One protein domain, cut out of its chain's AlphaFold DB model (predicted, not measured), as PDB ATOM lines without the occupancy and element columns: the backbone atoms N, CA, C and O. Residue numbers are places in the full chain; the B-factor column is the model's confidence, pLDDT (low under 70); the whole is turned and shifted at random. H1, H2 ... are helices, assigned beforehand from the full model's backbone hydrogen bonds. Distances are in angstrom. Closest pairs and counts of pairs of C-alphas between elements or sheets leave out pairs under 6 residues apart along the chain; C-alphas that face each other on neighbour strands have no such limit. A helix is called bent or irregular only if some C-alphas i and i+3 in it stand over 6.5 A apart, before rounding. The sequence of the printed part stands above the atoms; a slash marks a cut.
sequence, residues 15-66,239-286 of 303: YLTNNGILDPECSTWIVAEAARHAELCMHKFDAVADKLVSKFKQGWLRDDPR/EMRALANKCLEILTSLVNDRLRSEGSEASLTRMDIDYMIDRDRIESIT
ATOM      1  N   TYR A  15     -60.684  -6.473  15.782       92.57
ATOM      2  CA  TYR A  15     -61.321  -6.248  14.484       92.57
ATOM      3  C   TYR A  15     -62.178  -7.440  14.043       92.57
ATOM      4  O   TYR A  15     -63.329  -7.255  13.645       92.57
ATOM      5  N   LEU A  16     -61.652  -8.666  14.130       91.79
ATOM      6  CA  LEU A  16     -62.397  -9.858  13.718       91.79
ATOM      7  C   LEU A  16     -63.613 -10.083  14.621       91.79
ATOM      8  O   LEU A  16     -64.728 -10.264  14.133       91.79
ATOM      9  N   THR A  17     -63.412 -10.000  15.939       90.10
ATOM     10  CA  THR A  17     -64.479 -10.206  16.925       90.10
ATOM     11  C   THR A  17     -65.596  -9.174  16.787       90.10
ATOM     12  O   THR A  17     -66.764  -9.557  16.760       90.10
ATOM     13  N   ASN A  18     -65.254  -7.891  16.660       92.09
ATOM     14  CA  ASN A  18     -66.219  -6.790  16.611       92.09
ATOM     15  C   ASN A  18     -67.031  -6.768  15.312       92.09
ATOM     16  O   ASN A  18     -68.161  -6.287  15.311       92.09
ATOM     17  N   ASN A  19     -66.482  -7.309  14.221       90.78
ATOM     18  CA  ASN A  19     -67.157  -7.375  12.924       90.78
ATOM     19  C   ASN A  19     -67.788  -8.749  12.639       90.78
ATOM     20  O   ASN A  19     -68.282  -8.974  11.538       90.78
ATOM     21  N   GLY A  20     -67.772  -9.682  13.600       87.80
ATOM     22  CA  GLY A  20     -68.324 -11.027  13.406       87.80
ATOM     23  C   GLY A  20     -67.602 -11.842  12.326       87.80
ATOM     24  O   GLY A  20     -68.197 -12.741  11.734       87.80
ATOM     25  N   ILE A  21     -66.332 -11.529  12.057       87.82
ATOM     26  CA  ILE A  21     -65.516 -12.208  11.050       87.82
ATOM     27  C   ILE A  21     -64.858 -13.425  11.698       87.82
ATOM     28  O   ILE A  21     -64.285 -13.345  12.787       87.82
ATOM     29  N   LEU A  22     -64.934 -14.565  11.015       86.19
ATOM     30  CA  LEU A  22     -64.275 -15.786  11.455       86.19
ATOM     31  C   LEU A  22     -62.758 -15.637  11.374       86.19
ATOM     32  O   LEU A  22     -62.213 -15.148  10.387       86.19
ATOM     33  N   ASP A  23     -62.072 -16.124  12.397       86.27
ATOM     34  CA  ASP A  23     -60.620 -16.194  12.386       86.27
ATOM     35  C   ASP A  23     -60.089 -17.211  11.343       86.27
ATOM     36  O   ASP A  23     -60.844 -18.052  10.826       86.27
ATOM     37  N   PRO A  24     -58.785 -17.155  11.012       83.43
ATOM     38  CA  PRO A  24     -58.200 -18.019   9.988       83.43
ATOM     39  C   PRO A  24     -58.332 -19.524  10.260       83.43
ATOM     40  O   PRO A  24     -58.418 -20.310   9.316       83.43
ATOM     41  N   GLU A  25     -58.350 -19.952  11.524       82.98
ATOM     42  CA  GLU A  25     -58.428 -21.371  11.879       82.98
ATOM     43  C   GLU A  25     -59.867 -21.882  11.745       82.98
ATOM     44  O   GLU A  25     -60.103 -22.867  11.042       82.98
ATOM     45  N   CYS A  26     -60.846 -21.165  12.302       85.33
ATOM     46  CA  CYS A  26     -62.265 -21.484  12.148       85.33
ATOM     47  C   CYS A  26     -62.704 -21.466  10.679       85.33
ATOM     48  O   CYS A  26     -63.391 -22.384  10.225       85.33
ATOM     49  N   SER A  27     -62.302 -20.443   9.919       85.08
ATOM     50  CA  SER A  27     -62.660 -20.336   8.499       85.08
ATOM     51  C   SER A  27     -62.049 -21.472   7.670       85.08
ATOM     52  O   SER A  27     -62.758 -22.098   6.881       85.08
ATOM     53  N   THR A  28     -60.783 -21.826   7.916       85.70
ATOM     54  CA  THR A  28     -60.121 -22.990   7.305       85.70
ATOM     55  C   THR A  28     -60.901 -24.280   7.556       85.70
ATOM     56  O   THR A  28     -61.111 -25.061   6.628       85.70
ATOM     57  N   TRP A  29     -61.356 -24.513   8.789       85.96
ATOM     58  CA  TRP A  29     -62.122 -25.712   9.127       85.96
ATOM     59  C   TRP A  29     -63.457 -25.780   8.389       85.96
ATOM     60  O   TRP A  29     -63.754 -26.809   7.784       85.96
ATOM     61  N   ILE A  30     -64.219 -24.685   8.376       86.08
ATOM     62  CA  ILE A  30     -65.515 -24.623   7.687       86.08
ATOM     63  C   ILE A  30     -65.353 -24.863   6.185       86.08
ATOM     64  O   ILE A  30     -66.087 -25.668   5.611       86.08
ATOM     65  N   VAL A  31     -64.371 -24.216   5.550       85.37
ATOM     66  CA  VAL A  31     -64.103 -24.402   4.117       85.37
ATOM     67  C   VAL A  31     -63.661 -25.838   3.831       85.37
ATOM     68  O   VAL A  31     -64.152 -26.448   2.887       85.37
ATOM     69  N   ALA A  32     -62.778 -26.412   4.650       87.43
ATOM     70  CA  ALA A  32     -62.297 -27.777   4.450       87.43
ATOM     71  C   ALA A  32     -63.386 -28.841   4.669       87.43
ATOM     72  O   ALA A  32     -63.339 -29.898   4.049       87.43
ATOM     73  N   GLU A  33     -64.351 -28.602   5.561       86.58
ATOM     74  CA  GLU A  33     -65.498 -29.500   5.770       86.58
ATOM     75  C   GLU A  33     -66.535 -29.423   4.662       86.58
ATOM     76  O   GLU A  33     -67.233 -30.401   4.402       86.58
ATOM     77  N   ALA A  34     -66.637 -28.270   4.014       85.46
ATOM     78  CA  ALA A  34     -67.584 -28.061   2.940       85.46
ATOM     79  C   ALA A  34     -66.978 -28.178   1.536       85.46
ATOM     80  O   ALA A  34     -67.696 -27.961   0.555       85.46
ATOM     81  N   ALA A  35     -65.690 -28.520   1.445       84.76
ATOM     82  CA  ALA A  35     -64.984 -28.719   0.190       84.76
ATOM     83  C   ALA A  35     -65.689 -29.775  -0.678       84.76
ATOM     84  O   ALA A  35     -66.134 -30.812  -0.183       84.76
ATOM     85  N   ARG A  36     -65.804 -29.500  -1.981       83.66
ATOM     86  CA  ARG A  36     -66.500 -30.367  -2.953       83.66
ATOM     87  C   ARG A  36     -65.579 -30.899  -4.039       83.66
ATOM     88  O   ARG A  36     -65.889 -31.918  -4.650       83.66
ATOM     89  N   HIS A  37     -64.475 -30.206  -4.300       82.10
ATOM     90  CA  HIS A  37     -63.570 -30.501  -5.410       82.10
ATOM     91  C   HIS A  37     -62.387 -31.369  -4.980       82.10
ATOM     92  O   HIS A  37     -61.696 -31.939  -5.825       82.10
ATOM     93  N   ALA A  38     -62.149 -31.477  -3.673       84.65
ATOM     94  CA  ALA A  38     -61.093 -32.290  -3.105       84.65
ATOM     95  C   ALA A  38     -61.453 -32.774  -1.699       84.65
ATOM     96  O   ALA A  38     -62.244 -32.159  -0.988       84.65
ATOM     97  N   GLU A  39     -60.816 -33.866  -1.292       89.03
ATOM     98  CA  GLU A  39     -60.981 -34.465   0.026       89.03
ATOM     99  C   GLU A  39     -59.636 -34.948   0.579       89.03
ATOM    100  O   GLU A  39     -58.688 -35.232  -0.160       89.03
ATOM    101  N   LEU A  40     -59.548 -35.053   1.905       90.72
ATOM    102  CA  LEU A  40     -58.392 -35.651   2.564       90.72
ATOM    103  C   LEU A  40     -58.515 -37.174   2.552       90.72
ATOM    104  O   LEU A  40     -59.521 -37.738   2.975       90.72
ATOM    105  N   CYS A  41     -57.444 -37.858   2.150       91.62
ATOM    106  CA  CYS A  41     -57.350 -39.317   2.211       91.62
ATOM    107  C   CYS A  41     -57.124 -39.788   3.657       91.62
ATOM    108  O   CYS A  41     -56.039 -40.263   3.989       91.62
ATOM    109  N   MET A  42     -58.139 -39.651   4.517       92.29
ATOM    110  CA  MET A  42     -58.049 -39.876   5.968       92.29
ATOM    111  C   MET A  42     -57.436 -41.237   6.335       92.29
ATOM    112  O   MET A  42     -56.618 -41.319   7.243       92.29
ATOM    113  N   HIS A  43     -57.733 -42.285   5.563       94.14
ATOM    114  CA  HIS A  43     -57.200 -43.641   5.756       94.14
ATOM    115  C   HIS A  43     -55.670 -43.771   5.589       94.14
ATOM    116  O   HIS A  43     -55.116 -44.821   5.899       94.14
ATOM    117  N   LYS A  44     -54.971 -42.744   5.080       94.03
ATOM    118  CA  LYS A  44     -53.503 -42.738   4.925       94.03
ATOM    119  C   LYS A  44     -52.773 -41.970   6.025       94.03
ATOM    120  O   LYS A  44     -51.546 -42.015   6.061       94.03
ATOM    121  N   PHE A  45     -53.490 -41.254   6.891       95.60
ATOM    122  CA  PHE A  45     -52.870 -40.333   7.845       95.60
ATOM    123  C   PHE A  45     -51.990 -41.050   8.869       95.60
ATOM    124  O   PHE A  45     -50.892 -40.565   9.124       95.60
ATOM    125  N   ASP A  46     -52.402 -42.214   9.378       96.04
ATOM    126  CA  ASP A  46     -51.574 -43.012  10.294       96.04
ATOM    127  C   ASP A  46     -50.232 -43.396   9.662       96.04
ATOM    128  O   ASP A  46     -49.178 -43.113  10.222       96.04
ATOM    129  N   ALA A  47     -50.251 -43.928   8.437       95.85
ATOM    130  CA  ALA A  47     -49.029 -44.316   7.733       95.85
ATOM    131  C   ALA A  47     -48.099 -43.117   7.455       95.85
ATOM    132  O   ALA A  47     -46.873 -43.243   7.507       95.85
ATOM    133  N   VAL A  48     -48.667 -41.943   7.154       94.87
ATOM    134  CA  VAL A  48     -47.890 -40.706   6.977       94.87
ATOM    135  C   VAL A  48     -47.316 -40.231   8.313       94.87
ATOM    136  O   VAL A  48     -46.145 -39.861   8.362       94.87
ATOM    137  N   ALA A  49     -48.096 -40.277   9.394       96.40
ATOM    138  CA  ALA A  49     -47.639 -39.912  10.730       96.40
ATOM    139  C   ALA A  49     -46.493 -40.822  11.196       96.40
ATOM    140  O   ALA A  49     -45.454 -40.313  11.611       96.40
ATOM    141  N   ASP A  50     -46.614 -42.141  11.030       96.49
ATOM    142  CA  ASP A  50     -45.562 -43.109  11.374       96.49
ATOM    143  C   ASP A  50     -44.275 -42.850  10.578       96.49
ATOM    144  O   ASP A  50     -43.163 -42.860  11.124       96.49
ATOM    145  N   LYS A  51     -44.413 -42.539   9.281       95.13
ATOM    146  CA  LYS A  51     -43.285 -42.129   8.439       95.13
ATOM    147  C   LYS A  51     -42.616 -40.870   8.996       95.13
ATOM    148  O   LYS A  51     -41.390 -40.849   9.113       95.13
ATOM    149  N   LEU A  52     -43.384 -39.837   9.344       94.86
ATOM    150  CA  LEU A  52     -42.852 -38.589   9.897       94.86
ATOM    151  C   LEU A  52     -42.172 -38.818  11.253       94.86
ATOM    152  O   LEU A  52     -41.053 -38.351  11.437       94.86
ATOM    153  N   VAL A  53     -42.751 -39.610  12.159       95.98
ATOM    154  CA  VAL A  53     -42.113 -39.992  13.434       95.98
ATOM    155  C   VAL A  53     -40.764 -40.675  13.185       95.98
ATOM    156  O   VAL A  53     -39.754 -40.305  13.787       95.98
ATOM    157  N   SER A  54     -40.712 -41.626  12.247       95.05
ATOM    158  CA  SER A  54     -39.463 -42.291  11.856       95.05
ATOM    159  C   SER A  54     -38.421 -41.295  11.329       95.05
ATOM    160  O   SER A  54     -37.263 -41.325  11.752       95.05
ATOM    161  N   LYS A  55     -38.824 -40.358  10.459       91.78
ATOM    162  CA  LYS A  55     -37.941 -39.302   9.930       91.78
ATOM    163  C   LYS A  55     -37.448 -38.342  11.012       91.78
ATOM    164  O   LYS A  55     -36.276 -37.971  11.018       91.78
ATOM    165  N   PHE A  56     -38.310 -37.972  11.953       92.08
ATOM    166  CA  PHE A  56     -37.932 -37.141  13.091       92.08
ATOM    167  C   PHE A  56     -36.843 -37.821  13.933       92.08
ATOM    168  O   PHE A  56     -35.807 -37.209  14.198       92.08
ATOM    169  N   LYS A  57     -37.018 -39.110  14.264       91.77
ATOM    170  CA  LYS A  57     -36.021 -39.916  14.995       91.77
ATOM    171  C   LYS A  57     -34.697 -40.064  14.241       91.77
ATOM    172  O   LYS A  57     -33.647 -40.119  14.869       91.77
ATOM    173  N   GLN A  58     -34.732 -40.063  12.908       90.91
ATOM    174  CA  GLN A  58     -33.540 -40.016  12.047       90.91
ATOM    175  C   GLN A  58     -32.828 -38.649  12.064       90.91
ATOM    176  O   GLN A  58     -31.898 -38.439  11.292       90.91
ATOM    177  N   GLY A  59     -33.259 -37.699  12.899       88.80
ATOM    178  CA  GLY A  59     -32.585 -36.416  13.070       88.80
ATOM    179  C   GLY A  59     -32.940 -35.376  12.010       88.80
ATOM    180  O   GLY A  59     -32.240 -34.372  11.902       88.80
ATOM    181  N   TRP A  60     -34.037 -35.541  11.261       85.71
ATOM    182  CA  TRP A  60     -34.409 -34.596  10.194       85.71
ATOM    183  C   TRP A  60     -34.549 -33.146  10.683       85.71
ATOM    184  O   TRP A  60     -34.227 -32.217   9.940       85.71
ATOM    185  N   LEU A  61     -34.928 -32.940  11.950       83.15
ATOM    186  CA  LEU A  61     -35.002 -31.622  12.595       83.15
ATOM    187  C   LEU A  61     -33.726 -31.181  13.332       83.15
ATOM    188  O   LEU A  61     -33.575 -29.996  13.602       83.15
ATOM    189  N   ARG A  62     -32.738 -32.055  13.538       76.74
ATOM    190  CA  ARG A  62     -31.426 -31.679  14.105       76.74
ATOM    191  C   ARG A  62     -30.421 -31.350  13.006       76.74
ATOM    192  O   ARG A  62     -29.958 -30.221  12.925       76.74
ATOM    193  N   ASP A  63     -30.324 -32.228  12.013       58.16
ATOM    194  CA  ASP A  63     -29.330 -32.148  10.946       58.16
ATOM    195  C   ASP A  63     -30.014 -31.965   9.586       58.16
ATOM    196  O   ASP A  63     -30.543 -32.892   8.963       58.16
ATOM    197  N   ASP A  64     -30.060 -30.722   9.115       55.80
ATOM    198  CA  ASP A  64     -30.133 -30.501   7.674       55.80
ATOM    199  C   ASP A  64     -29.015 -29.536   7.312       55.80
ATOM    200  O   ASP A  64     -29.041 -28.401   7.787       55.80
ATOM    201  N   PRO A  65     -28.066 -29.920   6.449       48.53
ATOM    202  CA  PRO A  65     -27.161 -28.949   5.844       48.53
ATOM    203  C   PRO A  65     -27.910 -27.838   5.073       48.53
ATOM    204  O   PRO A  65     -27.301 -26.842   4.699       48.53
ATOM    205  N   ARG A  66     -29.229 -27.974   4.852       52.83
ATOM    206  CA  ARG A  66     -30.116 -26.966   4.248       52.83
ATOM    207  C   ARG A  66     -31.066 -26.267   5.245       52.83
ATOM    208  O   ARG A  66     -31.926 -25.508   4.805       52.83
ATOM    209  N   GLU A 239     -60.447 -24.154  -1.401       83.45
ATOM    210  CA  GLU A 239     -60.704 -25.475  -0.811       83.45
ATOM    211  C   GLU A 239     -59.397 -26.244  -0.599       83.45
ATOM    212  O   GLU A 239     -59.138 -26.779   0.479       83.45
ATOM    213  N   MET A 240     -58.517 -26.239  -1.598       84.23
ATOM    214  CA  MET A 240     -57.247 -26.952  -1.528       84.23
ATOM    215  C   MET A 240     -56.291 -26.359  -0.483       84.23
ATOM    216  O   MET A 240     -55.619 -27.119   0.219       84.23
ATOM    217  N   ARG A 241     -56.262 -25.029  -0.306       83.83
ATOM    218  CA  ARG A 241     -55.538 -24.385   0.808       83.83
ATOM    219  C   ARG A 241     -56.108 -24.777   2.166       83.83
ATOM    220  O   ARG A 241     -55.344 -25.112   3.070       83.83
ATOM    221  N   ALA A 242     -57.431 -24.760   2.304       86.96
ATOM    222  CA  ALA A 242     -58.092 -25.112   3.550       86.96
ATOM    223  C   ALA A 242     -57.807 -26.572   3.943       86.96
ATOM    224  O   ALA A 242     -57.415 -26.861   5.074       86.96
ATOM    225  N   LEU A 243     -57.902 -27.489   2.975       90.91
ATOM    226  CA  LEU A 243     -57.567 -28.901   3.157       90.91
ATOM    227  C   LEU A 243     -56.088 -29.102   3.507       90.91
ATOM    228  O   LEU A 243     -55.784 -29.914   4.376       90.91
ATOM    229  N   ALA A 244     -55.165 -28.358   2.887       90.73
ATOM    230  CA  ALA A 244     -53.739 -28.434   3.214       90.73
ATOM    231  C   ALA A 244     -53.450 -27.999   4.663       90.73
ATOM    232  O   ALA A 244     -52.735 -28.701   5.379       90.73
ATOM    233  N   ASN A 245     -54.054 -26.900   5.122       90.34
ATOM    234  CA  ASN A 245     -53.924 -26.445   6.511       90.34
ATOM    235  C   ASN A 245     -54.517 -27.461   7.501       90.34
ATOM    236  O   ASN A 245     -53.867 -27.815   8.487       90.34
ATOM    237  N   LYS A 246     -55.712 -27.993   7.209       90.65
ATOM    238  CA  LYS A 246     -56.345 -29.050   8.015       90.65
ATOM    239  C   LYS A 246     -55.499 -30.326   8.051       90.65
ATOM    240  O   LYS A 246     -55.366 -30.951   9.100       90.65
ATOM    241  N   CYS A 247     -54.885 -30.697   6.927       92.98
ATOM    242  CA  CYS A 247     -53.960 -31.826   6.838       92.98
ATOM    243  C   CYS A 247     -52.762 -31.643   7.779       92.98
ATOM    244  O   CYS A 247     -52.472 -32.545   8.566       92.98
ATOM    245  N   LEU A 248     -52.111 -30.472   7.743       92.31
ATOM    246  CA  LEU A 248     -50.997 -30.154   8.639       92.31
ATOM    247  C   LEU A 248     -51.412 -30.242  10.109       92.31
ATOM    248  O   LEU A 248     -50.704 -30.866  10.891       92.31
ATOM    249  N   GLU A 249     -52.568 -29.693  10.487       91.25
ATOM    250  CA  GLU A 249     -53.051 -29.768  11.871       91.25
ATOM    251  C   GLU A 249     -53.260 -31.214  12.344       91.25
ATOM    252  O   GLU A 249     -52.785 -31.590  13.420       91.25
ATOM    253  N   ILE A 250     -53.946 -32.034  11.541       93.50
ATOM    254  CA  ILE A 250     -54.211 -33.436  11.884       93.50
ATOM    255  C   ILE A 250     -52.890 -34.205  12.002       93.50
ATOM    256  O   ILE A 250     -52.691 -34.921  12.982       93.50
ATOM    257  N   LEU A 251     -51.968 -34.032  11.048       95.50
ATOM    258  CA  LEU A 251     -50.661 -34.689  11.086       95.50
ATOM    259  C   LEU A 251     -49.832 -34.246  12.293       95.50
ATOM    260  O   LEU A 251     -49.245 -35.098  12.953       95.50
ATOM    261  N   THR A 252     -49.813 -32.953  12.631       95.33
ATOM    262  CA  THR A 252     -49.134 -32.463  13.840       95.33
ATOM    263  C   THR A 252     -49.701 -33.119  15.098       95.33
ATOM    264  O   THR A 252     -48.926 -33.554  15.949       95.33
ATOM    265  N   SER A 253     -51.030 -33.243  15.218       95.41
ATOM    266  CA  SER A 253     -51.652 -33.942  16.352       95.41
ATOM    267  C   SER A 253     -51.217 -35.404  16.407       95.41
ATOM    268  O   SER A 253     -50.679 -35.831  17.424       95.41
ATOM    269  N   LEU A 254     -51.383 -36.144  15.304       96.98
ATOM    270  CA  LEU A 254     -51.072 -37.574  15.238       96.98
ATOM    271  C   LEU A 254     -49.599 -37.857  15.533       96.98
ATOM    272  O   LEU A 254     -49.292 -38.750  16.314       96.98
ATOM    273  N   VAL A 255     -48.678 -37.084  14.953       96.83
ATOM    274  CA  VAL A 255     -47.239 -37.248  15.195       96.83
ATOM    275  C   VAL A 255     -46.904 -36.997  16.665       96.83
ATOM    276  O   VAL A 255     -46.192 -37.796  17.269       96.83
ATOM    277  N   ASN A 256     -47.456 -35.945  17.273       97.00
ATOM    278  CA  ASN A 256     -47.231 -35.661  18.690       97.00
ATOM    279  C   ASN A 256     -47.861 -36.715  19.615       97.00
ATOM    280  O   ASN A 256     -47.262 -37.065  20.629       97.00
ATOM    281  N   ASP A 257     -49.036 -37.252  19.273       96.69
ATOM    282  CA  ASP A 257     -49.662 -38.362  20.002       96.69
ATOM    283  C   ASP A 257     -48.790 -39.627  19.949       96.69
ATOM    284  O   ASP A 257     -48.550 -40.257  20.981       96.69
ATOM    285  N   ARG A 258     -48.250 -39.961  18.770       96.46
ATOM    286  CA  ARG A 258     -47.333 -41.096  18.587       96.46
ATOM    287  C   ARG A 258     -46.039 -40.907  19.379       96.46
ATOM    288  O   ARG A 258     -45.669 -41.803  20.131       96.46
ATOM    289  N   LEU A 259     -45.405 -39.734  19.293       95.53
ATOM    290  CA  LEU A 259     -44.192 -39.416  20.060       95.53
ATOM    291  C   LEU A 259     -44.415 -39.559  21.571       95.53
ATOM    292  O   LEU A 259     -43.614 -40.205  22.245       95.53
ATOM    293  N   ARG A 260     -45.538 -39.045  22.090       95.97
ATOM    294  CA  ARG A 260     -45.915 -39.219  23.501       95.97
ATOM    295  C   ARG A 260     -46.139 -40.681  23.871       95.97
ATOM    296  O   ARG A 260     -45.685 -41.109  24.927       95.97
ATOM    297  N   SER A 261     -46.812 -41.453  23.015       94.73
ATOM    298  CA  SER A 261     -47.074 -42.878  23.269       94.73
ATOM    299  C   SER A 261     -45.797 -43.725  23.342       94.73
ATOM    300  O   SER A 261     -45.772 -44.747  24.018       94.73
ATOM    301  N   GLU A 262     -44.725 -43.273  22.694       93.08
ATOM    302  CA  GLU A 262     -43.402 -43.900  22.724       93.08
ATOM    303  C   GLU A 262     -42.496 -43.350  23.843       93.08
ATOM    304  O   GLU A 262     -41.319 -43.706  23.912       93.08
ATOM    305  N   GLY A 263     -43.013 -42.471  24.707       92.09
ATOM    306  CA  GLY A 263     -42.260 -41.869  25.811       92.09
ATOM    307  C   GLY A 263     -41.321 -40.730  25.401       92.09
ATOM    308  O   GLY A 263     -40.427 -40.377  26.165       92.09
ATOM    309  N   SER A 264     -41.485 -40.150  24.207       90.99
ATOM    310  CA  SER A 264     -40.727 -38.965  23.803       90.99
ATOM    311  C   SER A 264     -41.340 -37.692  24.390       90.99
ATOM    312  O   SER A 264     -42.535 -37.442  24.243       90.99
ATOM    313  N   GLU A 265     -40.504 -36.844  24.990       90.73
ATOM    314  CA  GLU A 265     -40.883 -35.493  25.436       90.73
ATOM    315  C   GLU A 265     -40.874 -34.459  24.295       90.73
ATOM    316  O   GLU A 265     -41.212 -33.293  24.495       90.73
ATOM    317  N   ALA A 266     -40.471 -34.858  23.083       90.65
ATOM    318  CA  ALA A 266     -40.440 -33.958  21.941       90.65
ATOM    319  C   ALA A 266     -41.860 -33.595  21.481       90.65
ATOM    320  O   ALA A 266     -42.723 -34.460  21.337       90.65
ATOM    321  N   SER A 267     -42.068 -32.315  21.172       92.23
ATOM    322  CA  SER A 267     -43.294 -31.809  20.558       92.23
ATOM    323  C   SER A 267     -42.946 -31.062  19.281       92.23
ATOM    324  O   SER A 267     -42.139 -30.136  19.301       92.23
ATOM    325  N   LEU A 268     -43.568 -31.459  18.177       92.28
ATOM    326  CA  LEU A 268     -43.396 -30.838  16.872       92.28
ATOM    327  C   LEU A 268     -44.480 -29.794  16.622       92.28
ATOM    328  O   LEU A 268     -45.644 -29.973  16.994       92.28
ATOM    329  N   THR A 269     -44.092 -28.706  15.969       90.53
ATOM    330  CA  THR A 269     -44.994 -27.643  15.522       90.53
ATOM    331  C   THR A 269     -45.515 -27.916  14.110       90.53
ATOM    332  O   THR A 269     -45.006 -28.773  13.385       90.53
ATOM    333  N   ARG A 270     -46.518 -27.145  13.667       88.21
ATOM    334  CA  ARG A 270     -46.994 -27.183  12.270       88.21
ATOM    335  C   ARG A 270     -45.869 -26.863  11.274       88.21
ATOM    336  O   ARG A 270     -45.814 -27.480  10.215       88.21
ATOM    337  N   MET A 271     -44.955 -25.957  11.637       85.76
ATOM    338  CA  MET A 271     -43.802 -25.587  10.808       85.76
ATOM    339  C   MET A 271     -42.803 -26.735  10.662       85.76
ATOM    340  O   MET A 271     -42.294 -26.960   9.568       85.76
ATOM    341  N   ASP A 272     -42.557 -27.489  11.735       88.87
ATOM    342  CA  ASP A 272     -41.678 -28.660  11.685       88.87
ATOM    343  C   ASP A 272     -42.237 -29.735  10.746       88.87
ATOM    344  O   ASP A 272     -41.508 -30.300   9.931       88.87
ATOM    345  N   ILE A 273     -43.547 -29.989  10.835       91.11
ATOM    346  CA  ILE A 273     -44.235 -30.956   9.977       91.11
ATOM    347  C   ILE A 273     -44.223 -30.507   8.513       91.11
ATOM    348  O   ILE A 273     -43.872 -31.313   7.649       91.11
ATOM    349  N   ASP A 274     -44.551 -29.245   8.221       86.27
ATOM    350  CA  ASP A 274     -44.505 -28.698   6.856       86.27
ATOM    351  C   ASP A 274     -43.093 -28.802   6.262       86.27
ATOM    352  O   ASP A 274     -42.913 -29.322   5.158       86.27
ATOM    353  N   TYR A 275     -42.073 -28.439   7.042       84.96
ATOM    354  CA  TYR A 275     -40.675 -28.585   6.647       84.96
ATOM    355  C   TYR A 275     -40.301 -30.047   6.343       84.96
ATOM    356  O   TYR A 275     -39.654 -30.328   5.333       84.96
ATOM    357  N   MET A 276     -40.721 -31.002   7.177       87.81
ATOM    358  CA  MET A 276     -40.460 -32.424   6.935       87.81
ATOM    359  C   MET A 276     -41.176 -32.944   5.684       87.81
ATOM    360  O   MET A 276     -40.599 -33.750   4.950       87.81
ATOM    361  N   ILE A 277     -42.394 -32.470   5.409       88.06
ATOM    362  CA  ILE A 277     -43.135 -32.789   4.183       88.06
ATOM    363  C   ILE A 277     -42.414 -32.216   2.957       88.06
ATOM    364  O   ILE A 277     -42.236 -32.933   1.970       88.06
ATOM    365  N   ASP A 278     -41.956 -30.961   3.004       81.66
ATOM    366  CA  ASP A 278     -41.225 -30.357   1.884       81.66
ATOM    367  C   ASP A 278     -39.877 -31.049   1.644       81.66
ATOM    368  O   ASP A 278     -39.539 -31.376   0.502       81.66
ATOM    369  N   ARG A 279     -39.139 -31.369   2.714       82.57
ATOM    370  CA  ARG A 279     -37.891 -32.137   2.628       82.57
ATOM    371  C   ARG A 279     -38.123 -33.516   2.014       82.57
ATOM    372  O   ARG A 279     -37.409 -33.888   1.083       82.57
ATOM    373  N   ASP A 280     -39.139 -34.251   2.469       84.79
ATOM    374  CA  ASP A 280     -39.490 -35.558   1.906       84.79
ATOM    375  C   ASP A 280     -39.892 -35.441   0.433       84.79
ATOM    376  O   ASP A 280     -39.462 -36.254  -0.381       84.79
ATOM    377  N   ARG A 281     -40.640 -34.403   0.044       78.30
ATOM    378  CA  ARG A 281     -40.997 -34.125  -1.357       78.30
ATOM    379  C   ARG A 281     -39.761 -33.885  -2.228       78.30
ATOM    380  O   ARG A 281     -39.683 -34.388  -3.355       78.30
ATOM    381  N   ILE A 282     -38.795 -33.113  -1.738       72.84
ATOM    382  CA  ILE A 282     -37.545 -32.840  -2.457       72.84
ATOM    383  C   ILE A 282     -36.734 -34.136  -2.607       72.84
ATOM    384  O   ILE A 282     -36.342 -34.483  -3.721       72.84
ATOM    385  N   GLU A 283     -36.539 -34.878  -1.517       76.69
ATOM    386  CA  GLU A 283     -35.709 -36.089  -1.496       76.69
ATOM    387  C   GLU A 283     -36.353 -37.288  -2.210       76.69
ATOM    388  O   GLU A 283     -35.645 -38.097  -2.806       76.69
ATOM    389  N   SER A 284     -37.683 -37.422  -2.187       75.83
ATOM    390  CA  SER A 284     -38.374 -38.609  -2.714       75.83
ATOM    391  C   SER A 284     -38.968 -38.440  -4.112       75.83
ATOM    392  O   SER A 284     -38.993 -39.416  -4.859       75.83
ATOM    393  N   ILE A 285     -39.432 -37.242  -4.487       66.16
ATOM    394  CA  ILE A 285     -40.116 -36.997  -5.770       66.16
ATOM    395  C   ILE A 285     -39.189 -36.259  -6.733       66.16
ATOM    396  O   ILE A 285     -38.999 -36.693  -7.868       66.16
ATOM    397  N   THR A 286     -38.573 -35.164  -6.278       58.28
ATOM    398  CA  THR A 286     -37.738 -34.321  -7.155       58.28
ATOM    399  C   THR A 286     -36.456 -35.047  -7.565       58.28
ATOM    400  O   THR A 286     -36.061 -34.970  -8.724       58.28
TER     401      THR A 286
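This is residues 15 to 66 and 239 to 286 of the 303 residues of a protein of Trichuris trichiura (UniProt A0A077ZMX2). One long helix, H4, runs through the middle of a loose, elongated arrangement of helices: H2 packs crosswise on its first part, H3 crosses it farther along, and H5 packs on residues 248 to 252 of H4 with its residues 270 to 274 alone and runs away from it, about perpendicular. The short H1 is far out beyond H2 and packs on no helix, and the last residues of H5, 281 to 286, stick out. The printed part has 100 residues, with five named helices in the order H1, H2, H3, H4, H5 and no named strand, and its class is all helix. It is only just loose, close to compact, with a radius of gyration of the C-alphas of 15.6 A, and its C-alphas span 46 by 30 by 28 A.

The hub is H4, residues 239 to 261, which touches three other helices. With residues 239 to 246 alone it touches H2, residues 24 to 34, about perpendicular at 75 degrees; the closest C-alphas, those of Thr 28 and Ala 242, are 4.8 A apart. With residues 251 to 259 alone it touches H3, residues 42 to 57, the same way at a steep tilt of 56 degrees; the closest C-alphas, those of Ala 49 and Val 255, are 5.2 A apart. Residues 248 to 252 of H4 touch residues 270 to 274 of H5, which is residues 270 to 286; the two helices are about perpendicular at 76 degrees, and the closest C-alphas, those of Thr 252 and Arg 270, are 5.9 A apart. H3 and H5 only just touch, with 3 pairs of C-alphas within 8 A, the closest being Leu 52 and Met 276 at 7.2 A, and are about perpendicular at 88 degrees. H2 and H5 are apart. H1, residues 15 to 18, touches no helix. Every O i to N i+4 pair is within hydrogen-bond range in H2, H4 and H5, and 10 of 12 are in H3; H1 is too short for such a pair.

H4 begins at C-alpha 239, (-60.704, -25.475, -0.811), and is 32.7 A long from first to last C-alpha. H3 measures 23.8 A and is irregular, with C-alphas 43 and 46 standing 7.3 A apart. H5 measures 22.7 A and ends at C-alpha 286, (-37.738, -34.321, -7.155); it is neither bent nor irregular, but only just: C-alphas 283 and 286 are 6.3 A apart. H2 measures 15.4 A. H1 measures 5.4 A and begins at C-alpha 15, (-61.321, -6.248, 14.484).

The two C-alphas farthest apart, those of Asn 19 and Gln 58, are 46.9 A apart. Residues 67 to 238 are not printed, and C-alphas 66 and 239 stand 31.0 A apart across this cut, which falls in the link from H3 to H4. The link from H1 to H2 is tight, and those from H2 to H3 and from H4 to H5 are short. Mean pLDDT of the printed part is 87.4; residues 63 to 66 and 285 to 286 are under 70.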